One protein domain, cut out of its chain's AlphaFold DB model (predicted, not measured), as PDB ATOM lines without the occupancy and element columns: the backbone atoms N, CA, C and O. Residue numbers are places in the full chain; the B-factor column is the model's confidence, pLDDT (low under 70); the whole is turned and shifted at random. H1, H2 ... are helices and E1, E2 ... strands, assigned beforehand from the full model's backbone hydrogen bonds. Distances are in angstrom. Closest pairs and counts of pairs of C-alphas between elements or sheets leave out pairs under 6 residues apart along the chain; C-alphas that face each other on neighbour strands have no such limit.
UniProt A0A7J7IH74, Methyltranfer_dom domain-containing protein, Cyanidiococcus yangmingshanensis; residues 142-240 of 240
ATOM      1  N   ALA A 142     120.103 178.208 142.189       79.88
ATOM      2  CA  ALA A 142     120.446 179.308 143.099       79.88
ATOM      3  C   ALA A 142     121.956 179.419 143.370       79.88
ATOM      4  O   ALA A 142     122.432 180.491 143.721       79.88
ATOM      5  N   LEU A 143     122.677 178.304 143.235       84.12
ATOM      6  CA  LEU A 143     124.117 178.185 143.450       84.12
ATOM      7  C   LEU A 143     124.760 177.635 142.172       84.12
ATOM      8  O   LEU A 143     125.303 176.533 142.165       84.12
ATOM      9  N   GLU A 144     124.578 178.338 141.055       89.19
ATOM     10  CA  GLU A 144     125.284 177.996 139.821       89.19
ATOM     11  C   GLU A 144     126.766 178.362 139.930       89.19
ATOM     12  O   GLU A 144     127.134 179.401 140.477       89.19
ATOM     13  N   GLU A 145     127.617 177.493 139.404       91.06
ATOM     14  CA  GLU A 145     129.060 177.678 139.409       91.06
ATOM     15  C   GLU A 145     129.615 177.327 138.034       91.06
ATOM     16  O   GLU A 145     129.192 176.356 137.400       91.06
ATOM     17  N   ARG A 146     130.562 178.127 137.549       92.81
ATOM     18  CA  ARG A 146     131.260 177.839 136.301       92.81
ATOM     19  C   ARG A 146     132.463 176.949 136.582       92.81
ATOM     20  O   ARG A 146     133.407 177.390 137.226       92.81
ATOM     21  N   LEU A 147     132.445 175.731 136.050       94.50
ATOM     22  CA  LEU A 147     133.548 174.778 136.159       94.50
ATOM     23  C   LEU A 147     134.377 174.777 134.871       94.50
ATOM     24  O   LEU A 147     133.814 174.674 133.783       94.50
ATOM     25  N   GLY A 148     135.702 174.868 134.994       93.81
ATOM     26  CA  GLY A 148     136.648 174.900 133.871       93.81
ATOM     27  C   GLY A 148     137.019 176.311 133.395       93.81
ATOM     28  O   GLY A 148     136.705 177.311 134.042       93.81
ATOM     29  N   SER A 149     137.717 176.394 132.262       93.00
ATOM     30  CA  SER A 149     138.231 177.650 131.695       93.00
ATOM     31  C   SER A 149     137.111 178.628 131.348       93.00
ATOM     32  O   SER A 149     136.042 178.215 130.909       93.00
ATOM     33  N   ILE A 150     137.347 179.937 131.475       90.00
ATOM     34  CA  ILE A 150     136.417 180.976 130.992       90.00
ATOM     35  C   ILE A 150     136.246 180.850 129.468       90.00
ATOM     36  O   ILE A 150     137.212 180.600 128.754       90.00
ATOM     37  N   GLY A 151     135.025 181.040 128.961       85.00
ATOM     38  CA  GLY A 151     134.707 180.867 127.538       85.00
ATOM     39  C   GLY A 151     134.203 179.459 127.223       85.00
ATOM     40  O   GLY A 151     133.492 178.872 128.034       85.00
ATOM     41  N   ASP A 152     134.528 178.927 126.048       77.19
ATOM     42  CA  ASP A 152     133.877 177.718 125.521       77.19
ATOM     43  C   ASP A 152     134.214 176.429 126.300       77.19
ATOM     44  O   ASP A 152     133.369 175.545 126.428       77.19
ATOM     45  N   GLY A 153     135.403 176.356 126.906       82.75
ATOM     46  CA  GLY A 153     135.849 175.194 127.683       82.75
ATOM     47  C   GLY A 153     134.980 174.894 128.900       82.75
ATOM     48  O   GLY A 153     134.423 173.807 129.036       82.75
ATOM     49  N   GLY A 154     134.826 175.875 129.791       90.62
ATOM     50  CA  GLY A 154     134.059 175.696 131.018       90.62
ATOM     51  C   GLY A 154     132.545 175.720 130.815       90.62
ATOM     52  O   GLY A 154     132.031 176.366 129.898       90.62
ATOM     53  N   LYS A 155     131.812 175.061 131.715       91.00
ATOM     54  CA  LYS A 155     130.343 174.966 131.696       91.00
ATOM     55  C   LYS A 155     129.747 175.438 133.022       91.00
ATOM     56  O   LYS A 155     130.374 175.321 134.073       91.00
ATOM     57  N   TRP A 156     128.530 175.972 132.965       90.50
ATOM     58  CA  TRP A 156     127.747 176.300 134.157       90.50
ATOM     59  C   TRP A 156     127.120 175.029 134.724       90.50
ATOM     60  O   TRP A 156     126.456 174.285 134.003       90.50
ATOM     61  N   VAL A 157     127.339 174.776 136.011       89.81
ATOM     62  CA  VAL A 157     126.843 173.602 136.728       89.81
ATOM     63  C   VAL A 157     126.004 174.045 137.915       89.81
ATOM     64  O   VAL A 157     126.358 174.951 138.665       89.81
ATOM     65  N   CYS A 158     124.873 173.375 138.088       86.44
ATOM     66  CA  CYS A 158     123.956 173.608 139.188       86.44
ATOM     67  C   CYS A 158     124.438 172.949 140.480       86.44
ATOM     68  O   CYS A 158     124.367 171.728 140.592       86.44
ATOM     69  N   ASP A 159     124.838 173.758 141.460       85.25
ATOM     70  CA  ASP A 159     125.151 173.344 142.833       85.25
ATOM     71  C   ASP A 159     126.047 172.083 142.915       85.25
ATOM     72  O   ASP A 159     125.613 171.031 143.414       85.25
ATOM     73  N   PRO A 160     127.302 172.150 142.413       85.50
ATOM     74  CA  PRO A 160     128.232 171.019 142.457       85.50
ATOM     75  C   PRO A 160     128.394 170.384 143.852       85.50
ATOM     76  O   PRO A 160     128.351 169.150 143.943       85.50
ATOM     77  N   PRO A 161     128.501 171.153 144.963       81.94
ATOM     78  CA  PRO A 161     128.581 170.576 146.307       81.94
ATOM     79  C   PRO A 161     127.377 169.697 146.661       81.94
ATOM     80  O   PRO A 161     127.524 168.645 147.293       81.94
ATOM     81  N   ALA A 162     126.173 170.086 146.242       78.19
ATOM     82  CA  ALA A 162     124.981 169.313 146.542       78.19
ATOM     83  C   ALA A 162     124.829 168.070 145.644       78.19
ATOM     84  O   ALA A 162     124.166 167.113 146.060       78.19
ATOM     85  N   ILE A 163     125.449 168.037 144.458       80.50
ATOM     86  CA  ILE A 163     125.619 166.807 143.662       80.50
ATOM     87  C   ILE A 163     126.549 165.837 144.404       80.50
ATOM     88  O   ILE A 163     126.185 164.674 144.597       80.50
ATOM     89  N   ALA A 164     127.694 166.324 144.896       79.94
ATOM     90  CA  ALA A 164     128.673 165.522 145.636       79.94
ATOM     91  C   ALA A 164     128.052 164.862 146.877       79.94
ATOM     92  O   ALA A 164     128.115 163.642 147.053       79.94
ATOM     93  N   ALA A 165     127.358 165.656 147.697       77.19
ATOM     94  CA  ALA A 165     126.705 165.170 148.909       77.19
ATOM     95  C   ALA A 165     125.623 164.111 148.619       77.19
ATOM     96  O   ALA A 165     125.446 163.165 149.390       77.19
ATOM     97  N   ARG A 166     124.906 164.232 147.495       76.12
ATOM     98  CA  ARG A 166     123.907 163.238 147.068       76.12
ATOM     99  C   ARG A 166     124.551 161.949 146.592       76.12
ATOM    100  O   ARG A 166     124.096 160.882 146.996       76.12
ATOM    101  N   ALA A 167     125.599 162.036 145.776       76.44
ATOM    102  CA  ALA A 167     126.350 160.863 145.340       76.44
ATOM    103  C   ALA A 167     126.867 160.078 146.554       76.44
ATOM    104  O   ALA A 167     126.647 158.869 146.649       76.44
ATOM    105  N   GLN A 168     127.442 160.777 147.535       76.12
ATOM    106  CA  GLN A 168     127.886 160.170 148.784       76.12
ATOM    107  C   GLN A 168     126.732 159.530 149.568       76.12
ATOM    108  O   GLN A 168     126.841 158.391 150.008       76.12
ATOM    109  N   LEU A 169     125.590 160.209 149.704       73.50
ATOM    110  CA  LEU A 169     124.425 159.665 150.407       73.50
ATOM    111  C   LEU A 169     123.864 158.394 149.749       73.50
ATOM    112  O   LEU A 169     123.483 157.453 150.448       73.50
ATOM    113  N   LEU A 170     123.808 158.351 148.415       73.62
ATOM    114  CA  LEU A 170     123.351 157.176 147.668       73.62
ATOM    115  C   LEU A 170     124.326 155.997 147.822       73.62
ATOM    116  O   LEU A 170     123.882 154.857 147.987       73.62
ATOM    117  N   ARG A 171     125.636 156.267 147.821       74.69
ATOM    118  CA  ARG A 171     126.675 155.248 148.027       74.69
ATOM    119  C   ARG A 171     126.732 154.769 149.473       74.69
ATOM    120  O   ARG A 171     126.501 153.597 149.730       74.69
ATOM    121  N   ASP A 172     126.968 155.661 150.424       74.88
ATOM    122  CA  ASP A 172     127.286 155.298 151.808       74.88
ATOM    123  C   ASP A 172     126.013 155.087 152.635       74.88
ATOM    124  O   ASP A 172     125.881 154.125 153.395       74.88
ATOM    125  N   GLY A 173     125.035 155.979 152.467       67.69
ATOM    126  CA  GLY A 173     123.791 155.961 153.234       67.69
ATOM    127  C   GLY A 173     122.862 154.824 152.817       67.69
ATOM    128  O   GLY A 173     122.324 154.115 153.676       67.69
ATOM    129  N   LEU A 174     122.692 154.628 151.505       66.94
ATOM    130  CA  LEU A 174     121.818 153.589 150.950       66.94
ATOM    131  C   LEU A 174     122.556 152.301 150.565       66.94
ATOM    132  O   LEU A 174     121.895 151.281 150.348       66.94
ATOM    133  N   GLN A 175     123.897 152.313 150.539       71.00
ATOM    134  CA  GLN A 175     124.728 151.163 150.158       71.00
ATOM    135  C   GLN A 175     124.287 150.569 148.820       71.00
ATOM    136  O   GLN A 175     124.189 149.347 148.664       71.00
ATOM    137  N   LEU A 176     123.949 151.459 147.886       67.94
ATOM    138  CA  LEU A 176     123.612 151.080 146.529       67.94
ATOM    139  C   LEU A 176     124.909 150.842 145.745       67.94
ATOM    140  O   LEU A 176     125.874 151.578 145.939       67.94
ATOM    141  N   PRO A 177     124.943 149.868 144.821       65.75
ATOM    142  CA  PRO A 177     126.135 149.563 144.030       65.75
ATOM    143  C   PRO A 177     126.428 150.613 142.937       65.75
ATOM    144  O   PRO A 177     127.165 150.326 141.996       65.75
ATOM    145  N   TYR A 178     125.841 151.813 143.017       67.38
ATOM    146  CA  TYR A 178     126.043 152.852 142.012       67.38
ATOM    147  C   TYR A 178     127.395 153.524 142.203       67.38
ATOM    148  O   TYR A 178     127.708 154.061 143.265       67.38
ATOM    149  N   ARG A 179     128.172 153.537 141.125       73.31
ATOM    150  CA  ARG A 179     129.319 154.427 140.970       73.31
ATOM    151  C   ARG A 179     128.818 155.759 140.429       73.31
ATOM    152  O   ARG A 179     127.851 155.796 139.671       73.31
ATOM    153  N   CYS A 180     129.431 156.852 140.871       81.25
ATOM    154  CA  CYS A 180     129.125 158.150 140.289       81.25
ATOM    155  C   CYS A 180     129.757 158.204 138.899       81.25
ATOM    156  O   CYS A 180     130.938 157.896 138.760       81.25
ATOM    157  N   VAL A 181     128.967 158.561 137.891       87.62
ATOM    158  CA  VAL A 181     129.410 158.603 136.499       87.62
ATOM    159  C   VAL A 181     129.032 159.949 135.901       87.62
ATOM    160  O   VAL A 181     127.897 160.401 136.056       87.62
ATOM    161  N   VAL A 182     129.979 160.576 135.211       90.88
ATOM    162  CA  VAL A 182     129.774 161.805 134.442       90.88
ATOM    163  C   VAL A 182     129.961 161.480 132.970       90.88
ATOM    164  O   VAL A 182     131.011 160.990 132.574       90.88
ATOM    165  N   TYR A 183     128.955 161.774 132.153       92.88
ATOM    166  CA  TYR A 183     129.062 161.711 130.700       92.88
ATOM    167  C   TYR A 183     129.334 163.122 130.179       92.88
ATOM    168  O   TYR A 183     128.493 164.004 130.348       92.88
ATOM    169  N   SER A 184     130.500 163.335 129.573       92.31
ATOM    170  CA  SER A 184     130.869 164.595 128.925       92.31
ATOM    171  C   SER A 184     130.870 164.417 127.412       92.31
ATOM    172  O   SER A 184     131.380 163.418 126.903       92.31
ATOM    173  N   PHE A 185     130.293 165.371 126.688       90.75
ATOM    174  CA  PHE A 185     130.166 165.322 125.234       90.75
ATOM    175  C   PHE A 185     130.785 166.577 124.619       90.75
ATOM    176  O   PHE A 185     130.392 167.686 124.974       90.75
ATOM    177  N   GLY A 186     131.702 166.391 123.667       87.62
ATOM    178  CA  GLY A 186     132.288 167.486 122.887       87.62
ATOM    179  C   GLY A 186     133.256 168.378 123.671       87.62
ATOM    180  O   GLY A 186     133.078 169.594 123.696       87.62
ATOM    181  N   SER A 187     134.281 167.792 124.294       87.12
ATOM    182  CA  SER A 187     135.323 168.536 125.023       87.12
ATOM    183  C   SER A 187     136.211 169.394 124.104       87.12
ATOM    184  O   SER A 187     136.851 170.326 124.571       87.12
ATOM    185  N   ASN A 188     136.266 169.113 122.796       87.00
ATOM    186  CA  ASN A 188     137.017 169.888 121.797       87.00
ATOM    187  C   ASN A 188     138.506 170.103 122.165       87.00
ATOM    188  O   ASN A 188     139.052 171.196 122.029       87.00
ATOM    189  N   ASN A 189     139.164 169.052 122.668       86.81
ATOM    190  CA  ASN A 189     140.518 169.054 123.247       86.81
ATOM    191  C   ASN A 189     140.728 169.982 124.464       86.81
ATOM    192  O   ASN A 189     141.857 170.098 124.942       86.81
ATOM    193  N   ASP A 190     139.679 170.614 124.992       90.44
ATOM    194  CA  ASP A 190     139.708 171.363 126.244       90.44
ATOM    195  C   ASP A 190     139.110 170.508 127.368       90.44
ATOM    196  O   ASP A 190     137.899 170.355 127.491       90.44
ATOM    197  N   PHE A 191     139.988 169.958 128.208       91.50
ATOM    198  CA  PHE A 191     139.607 169.115 129.343       91.50
ATOM    199  C   PHE A 191     139.433 169.894 130.656       91.50
ATOM    200  O   PHE A 191     139.384 169.302 131.739       91.50
ATOM    201  N   SER A 192     139.407 171.231 130.612       93.00
ATOM    202  CA  SER A 192     139.334 172.062 131.822       93.00
ATOM    203  C   SER A 192     138.040 171.846 132.604       93.00
ATOM    204  O   SER A 192     138.061 171.884 133.837       93.00
ATOM    205  N   PHE A 193     136.929 171.578 131.913       94.19
ATOM    206  CA  PHE A 193     135.658 171.252 132.549       94.19
ATOM    207  C   PHE A 193     135.738 169.924 133.304       94.19
ATOM    208  O   PHE A 193     135.428 169.881 134.490       94.19
ATOM    209  N   GLU A 194     136.203 168.852 132.662       93.69
ATOM    210  CA  GLU A 194     136.321 167.530 133.278       93.69
ATOM    211  C   GLU A 194     137.314 167.545 134.445       93.69
ATOM    212  O   GLU A 194     137.071 166.918 135.479       93.69
ATOM    213  N   LEU A 195     138.415 168.292 134.312       92.44
ATOM    214  CA  LEU A 195     139.375 168.507 135.394       92.44
ATOM    215  C   LEU A 195     138.719 169.197 136.594       92.44
ATOM    216  O   LEU A 195     138.890 168.737 137.723       92.44
ATOM    217  N   ALA A 196     137.957 170.269 136.361       93.69
ATOM    218  CA  ALA A 196     137.248 170.983 137.419       93.69
ATOM    219  C   ALA A 196     136.166 170.104 138.060       93.69
ATOM    220  O   ALA A 196     136.111 169.993 139.282       93.69
ATOM    221  N   VAL A 197     135.369 169.387 137.262       92.81
ATOM    222  CA  VAL A 197     134.398 168.405 137.763       92.81
ATOM    223  C   VAL A 197     135.076 167.414 138.700       92.81
ATOM    224  O   VAL A 197     134.559 167.171 139.787       92.81
ATOM    225  N   ARG A 198     136.262 166.902 138.351       90.06
ATOM    226  CA  ARG A 198     136.986 165.954 139.205       90.06
ATOM    227  C   ARG A 198     137.453 166.553 140.533       90.06
ATOM    228  O   ARG A 198     137.539 165.829 141.516       90.06
ATOM    229  N   GLN A 199     137.714 167.857 140.596       89.75
ATOM    230  CA  GLN A 199     138.037 168.530 141.861       89.75
ATOM    231  C   GLN A 199     136.829 168.571 142.808       89.75
ATOM    232  O   GLN A 199     136.988 168.369 144.009       89.75
ATOM    233  N   HIS A 200     135.620 168.780 142.276       88.44
ATOM    234  CA  HIS A 200     134.386 168.785 143.072       88.44
ATOM    235  C   HIS A 200     133.831 167.378 143.334       88.44
ATOM    236  O   HIS A 200     133.145 167.149 144.330       88.44
ATOM    237  N   LEU A 201     134.108 166.440 142.429       87.19
ATOM    238  CA  LEU A 201     133.547 165.095 142.386       87.19
ATOM    239  C   LEU A 201     134.661 164.042 142.182       87.19
ATOM    240  O   LEU A 201     134.674 163.348 141.163       87.19
ATOM    241  N   PRO A 202     135.596 163.895 143.142       86.12
ATOM    242  CA  PRO A 202     136.815 163.092 142.970       86.12
ATOM    243  C   PRO A 202     136.576 161.582 142.833       86.12
ATOM    244  O   PRO A 202     137.441 160.863 142.339       86.12
ATOM    245  N   ASP A 203     135.402 161.105 143.251       82.75
ATOM    246  CA  ASP A 203     135.025 159.688 143.219       82.75
ATOM    247  C   ASP A 203     134.188 159.306 141.984       82.75
ATOM    248  O   ASP A 203     133.598 158.221 141.950       82.75
ATOM    249  N   CYS A 204     134.014 160.220 141.028       85.69
ATOM    250  CA  CYS A 204     133.209 159.976 139.836       85.69
ATOM    251  C   CYS A 204     134.089 159.543 138.660       85.69
ATOM    252  O   CYS A 204     135.110 160.163 138.373       85.69
ATOM    253  N   GLU A 205     133.662 158.501 137.950       89.94
ATOM    254  CA  GLU A 205     134.249 158.111 136.667       89.94
ATOM    255  C   GLU A 205     133.717 159.060 135.583       89.94
ATOM    256  O   GLU A 205     132.510 159.310 135.508       89.94
ATOM    257  N   ILE A 206     134.599 159.608 134.748       92.06
ATOM    258  CA  ILE A 206     134.219 160.550 133.691       92.06
ATOM    259  C   ILE A 206     134.366 159.846 132.346       92.06
ATOM    260  O   ILE A 206     135.429 159.342 132.008       92.06
ATOM    261  N   PHE A 207     133.303 159.811 131.555       92.81
ATOM    262  CA  PHE A 207     133.294 159.236 130.218       92.81
ATOM    263  C   PHE A 207     133.153 160.379 129.223       92.81
ATOM    264  O   PHE A 207     132.120 161.046 129.183       92.81
ATOM    265  N   VAL A 208     134.204 160.622 128.446       91.81
ATOM    266  CA  VAL A 208     134.252 161.691 127.449       91.81
ATOM    267  C   VAL A 208     133.962 161.106 126.078       91.81
ATOM    268  O   VAL A 208     134.640 160.177 125.647       91.81
ATOM    269  N   PHE A 209     132.984 161.671 125.382       90.94
ATOM    270  CA  PHE A 209     132.605 161.294 124.026       90.94
ATOM    271  C   PHE A 209     132.854 162.471 123.101       90.94
ATOM    272  O   PHE A 209     132.164 163.491 123.173       90.94
ATOM    273  N   ASP A 210     133.833 162.324 122.216       87.88
ATOM    274  CA  ASP A 210     134.167 163.377 121.273       87.88
ATOM    275  C   ASP A 210     134.635 162.797 119.925       87.88
ATOM    276  O   ASP A 210     135.654 162.104 119.871       87.88
ATOM    277  N   PRO A 211     133.900 163.049 118.822       84.44
ATOM    278  CA  PRO A 211     134.251 162.545 117.493       84.44
ATOM    279  C   PRO A 211     135.547 163.142 116.924       84.44
ATOM    280  O   PRO A 211     136.227 162.493 116.120       84.44
ATOM    281  N   VAL A 212     135.865 164.386 117.288       80.62
ATOM    282  CA  VAL A 212     136.860 165.227 116.601       80.62
ATOM    283  C   VAL A 212     138.092 165.526 117.456       80.62
ATOM    284  O   VAL A 212     139.113 165.950 116.915       80.62
ATOM    285  N   SER A 213     138.034 165.247 118.757       84.19
ATOM    286  CA  SER A 213     139.149 165.437 119.689       84.19
ATOM    287  C   SER A 213     140.087 164.233 119.797       84.19
ATOM    288  O   SER A 213     139.770 163.102 119.424       84.19
ATOM    289  N   SER A 214     141.268 164.499 120.347       85.31
ATOM    290  CA  SER A 214     142.249 163.506 120.783       85.31
ATOM    291  C   SER A 214     142.070 163.190 122.274       85.31
ATOM    292  O   SER A 214     141.565 164.033 123.018       85.31
ATOM    293  N   PRO A 215     142.488 161.998 122.737       86.19
ATOM    294  CA  PRO A 215     142.454 161.663 124.159       86.19
ATOM    295  C   PRO A 215     143.372 162.580 124.992       86.19
ATOM    296  O   PRO A 215     144.282 163.209 124.441       86.19
ATOM    297  N   PRO A 216     143.185 162.627 126.328       86.38
ATOM    298  CA  PRO A 216     144.048 163.395 127.221       86.38
ATOM    299  C   PRO A 216     145.538 163.061 127.045       86.38
ATOM    300  O   PRO A 216     145.940 161.899 127.093       86.38
ATOM    301  N   LEU A 217     146.361 164.096 126.879       87.75
ATOM    302  CA  LEU A 217     147.821 163.996 126.732       87.75
ATOM    303  C   LEU A 217     148.532 163.758 128.074       87.75
ATOM    304  O   LEU A 217     147.970 164.052 129.128       87.75
ATOM    305  N   ASP A 218     149.803 163.345 128.038       86.94
ATOM    306  CA  ASP A 218     150.648 163.140 129.232       86.94
ATOM    307  C   ASP A 218     150.870 164.401 130.081       86.94
ATOM    308  O   ASP A 218     151.228 164.300 131.253       86.94
ATOM    309  N   SER A 219     150.618 165.587 129.521       86.88
ATOM    310  CA  SER A 219     150.589 166.846 130.273       86.88
ATOM    311  C   SER A 219     149.451 166.911 131.301       86.88
ATOM    312  O   SER A 219     149.507 167.731 132.216       86.88
ATOM    313  N   HIS A 220     148.426 166.061 131.176       89.31
ATOM    314  CA  HIS A 220     147.341 165.965 132.145       89.31
ATOM    315  C   HIS A 220     147.746 165.092 133.345       89.31
ATOM    316  O   HIS A 220     148.440 164.081 133.170       89.31
ATOM    317  N   PRO A 221     147.254 165.412 134.561       88.88
ATOM    318  CA  PRO A 221     147.528 164.622 135.759       88.88
ATOM    319  C   PRO A 221     147.239 163.130 135.554       88.88
ATOM    320  O   PRO A 221     146.211 162.758 134.991       88.88
ATOM    321  N   GLU A 222     148.122 162.254 136.037       87.50
ATOM    322  CA  GLU A 222     147.990 160.803 135.842       87.50
ATOM    323  C   GLU A 222     146.653 160.258 136.361       87.50
ATOM    324  O   GLU A 222     145.977 159.487 135.686       87.50
ATOM    325  N   GLU A 223     146.234 160.707 137.540       84.56
ATOM    326  CA  GLU A 223     144.954 160.312 138.117       84.56
ATOM    327  C   GLU A 223     143.755 160.703 137.240       84.56
ATOM    328  O   GLU A 223     142.787 159.950 137.154       84.56
ATOM    329  N   PHE A 224     143.822 161.857 136.564       86.50
ATOM    330  CA  PHE A 224     142.788 162.277 135.619       86.50
ATOM    331  C   PHE A 224     142.721 161.300 134.445       86.50
ATOM    332  O   PHE A 224     141.649 160.799 134.121       86.50
ATOM    333  N   ARG A 225     143.874 160.929 133.881       87.62
ATOM    334  CA  ARG A 225     143.946 159.961 132.777       87.62
ATOM    335  C   ARG A 225     143.437 158.566 133.153       87.62
ATOM    336  O   ARG A 225     142.942 157.859 132.287       87.62
ATOM    337  N   ARG A 226     143.528 158.161 134.426       84.62
ATOM    338  CA  ARG A 226     143.009 156.862 134.905       84.62
ATOM    339  C   ARG A 226     141.487 156.821 135.050       84.62
ATOM    340  O   ARG A 226     140.909 155.748 134.924       84.62
ATOM    341  N   GLN A 227     140.860 157.954 135.363       81.31
ATOM    342  CA  GLN A 227     139.422 158.044 135.654       81.31
ATOM    343  C   GLN A 227     138.604 158.621 134.494       81.31
ATOM    344  O   GLN A 227     137.373 158.594 134.540       81.31
ATOM    345  N   VAL A 228     139.279 159.154 133.473       83.50
ATOM    346  CA  VAL A 228     138.654 159.648 132.250       83.50
ATOM    347  C   VAL A 228     138.747 158.590 131.163       83.50
ATOM    348  O   VAL A 228     139.820 158.283 130.645       83.50
ATOM    349  N   HIS A 229     137.595 158.056 130.787       87.94
ATOM    350  CA  HIS A 229     137.448 157.110 129.696       87.94
ATOM    351  C   HIS A 229     137.073 157.879 128.432       87.94
ATOM    352  O   HIS A 229     135.961 158.392 128.319       87.94
ATOM    353  N   PHE A 230     138.012 157.995 127.494       87.62
ATOM    354  CA  PHE A 230     137.804 158.736 126.253       87.62
ATOM    355  C   PHE A 230     137.314 157.816 125.131       87.62
ATOM    356  O   PHE A 230     137.946 156.807 124.819       87.62
ATOM    357  N   PHE A 231     136.216 158.206 124.493       85.38
ATOM    358  CA  PHE A 231     135.608 157.510 123.372       85.38
ATOM    359  C   PHE A 231     135.581 158.429 122.163       85.38
ATOM    360  O   PHE A 231     134.831 159.406 122.103       85.38
ATOM    361  N   ARG A 232     136.363 158.051 121.156       80.50
ATOM    362  CA  ARG A 232     136.260 158.636 119.829       80.50
ATOM    363  C   ARG A 232     135.227 157.848 119.037       80.50
ATOM    364  O   ARG A 232     135.521 156.758 118.560       80.50
ATOM    365  N   SER A 233     134.018 158.382 118.913       64.69
ATOM    366  CA  SER A 233     133.035 157.847 117.969       64.69
ATOM    367  C   SER A 233     132.982 158.787 116.782       64.69
ATOM    368  O   SER A 233     132.432 159.873 116.899       64.69
ATOM    369  N   CYS A 234     133.599 158.431 115.658       57.97
ATOM    370  CA  CYS A 234     133.454 159.236 114.453       57.97
ATOM    371  C   CYS A 234     132.035 159.087 113.900       57.97
ATOM    372  O   CYS A 234     131.592 157.988 113.566       57.97
ATOM    373  N   ALA A 235     131.329 160.208 113.759       49.91
ATOM    374  CA  ALA A 235     130.094 160.251 112.993       49.91
ATOM    375  C   ALA A 235     130.421 159.923 111.522       49.91
ATOM    376  O   ALA A 235     130.946 160.767 110.801       49.91
ATOM    377  N   GLY A 236     130.166 158.678 111.103       51.28
ATOM    378  CA  GLY A 236     130.340 158.226 109.717       51.28
ATOM    379  C   GLY A 236     131.482 157.240 109.447       51.28
ATOM    380  O   GLY A 236     131.647 156.854 108.293       51.28
ATOM    381  N   CYS A 237     132.239 156.777 110.448       50.91
ATOM    382  CA  CYS A 237     133.092 155.608 110.218       50.91
ATOM    383  C   CYS A 237     132.224 154.350 110.258       50.91
ATOM    384  O   CYS A 237     131.823 153.897 111.331       50.91
ATOM    385  N   GLY A 238     131.907 153.804 109.085       44.59
ATOM    386  CA  GLY A 238     131.469 152.416 108.979       44.59
ATOM    387  C   GLY A 238     132.519 151.509 109.618       44.59
ATOM    388  O   GLY A 238     133.715 151.750 109.459       44.59
ATOM    389  N   GLY A 239     132.060 150.525 110.389       48.75
ATOM    390  CA  GLY A 239     132.932 149.501 110.950       48.75
ATOM    391  C   GLY A 239     133.627 148.714 109.844       48.75
ATOM    392  O   GLY A 239     133.011 148.411 108.819       48.75
ATOM    393  N   GLU A 240     134.898 148.407 110.075       33.81
ATOM    394  CA  GLU A 240     135.530 147.212 109.513       33.81
ATOM    395  C   GLU A 240     135.122 145.983 110.334       33.81
ATOM    396  O   GLU A 240     135.008 146.112 111.578       33.81
TER     397      GLU A 240
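This is residues 142 to 240 of the 240 residues of the protein "Methyltranfer_dom domain-containing protein" of Cyanidiococcus yangmingshanensis (UniProt A0A7J7IH74). A small parallel sheet, E3 E4 E5, has helix H2 packed over one face, and the hairpin E1 and E2 packs beside H2, apart from the strands of that sheet. H1 stands past the end of the sheet where E3 and E4 begin, and H3 grazes the sheet. The printed part has 99 residues, in the order E1 E2 H1 E3 H2 E4 H3 E5, of mixed class. It is only just compact, close to loose, with a radius of gyration of the C-alphas of 14.8 A and spans of 46 by 33 by 25 A.

Find C-alpha 180 at (129.125, 158.150, 140.289); E3 runs from there to residue 185, 16.7 A. E4 is residues 204 to 209, 15.9 A, and E5 residues 228 to 231, ending at (135.608, 157.510, 123.372). H2 is residues 192 to 200, 12.7 A; H1 is 160 to 173, 19.0 A; H3 is 222 to 227. E1 is residues 144 to 147, E2 155 to 158.

Look first at inner strand E4: N 207 and O 182 of E3 are 2.8 A apart, and N 208 and O 229 of E5 2.8 A, within hydrogen-bond range. E3, H2, E4, with a right-handed crossover, and E4, H3, E5 are strand-helix-strand units, parallel neighbour strands with a helix between. H2 lies over E4 at a height over the sheet of 9.8 A, along the strands. Leu 147 of E1 and Ala 196 of H2 have the closest C-alphas, 5.4 A; in the antiparallel hairpin N 145 and O 157 are 2.9 A apart. H1, with residues 160 to 164 alone, only just touches H2, with 3 pairs of C-alphas within 8 A, Pro 160 and His 200 closest at 6.6 A. Every O i to N i+4 pair is within hydrogen-bond range in H1, H2 and H3.

C-alphas 142 and 240, the farthest apart, are 48.8 A apart. The printed part has no cut; the link E4 to H3 is long. Confidence is under 70 at residues 173 to 174, 176 to 178 and 233 to 240; residues 172 to 177 stand free.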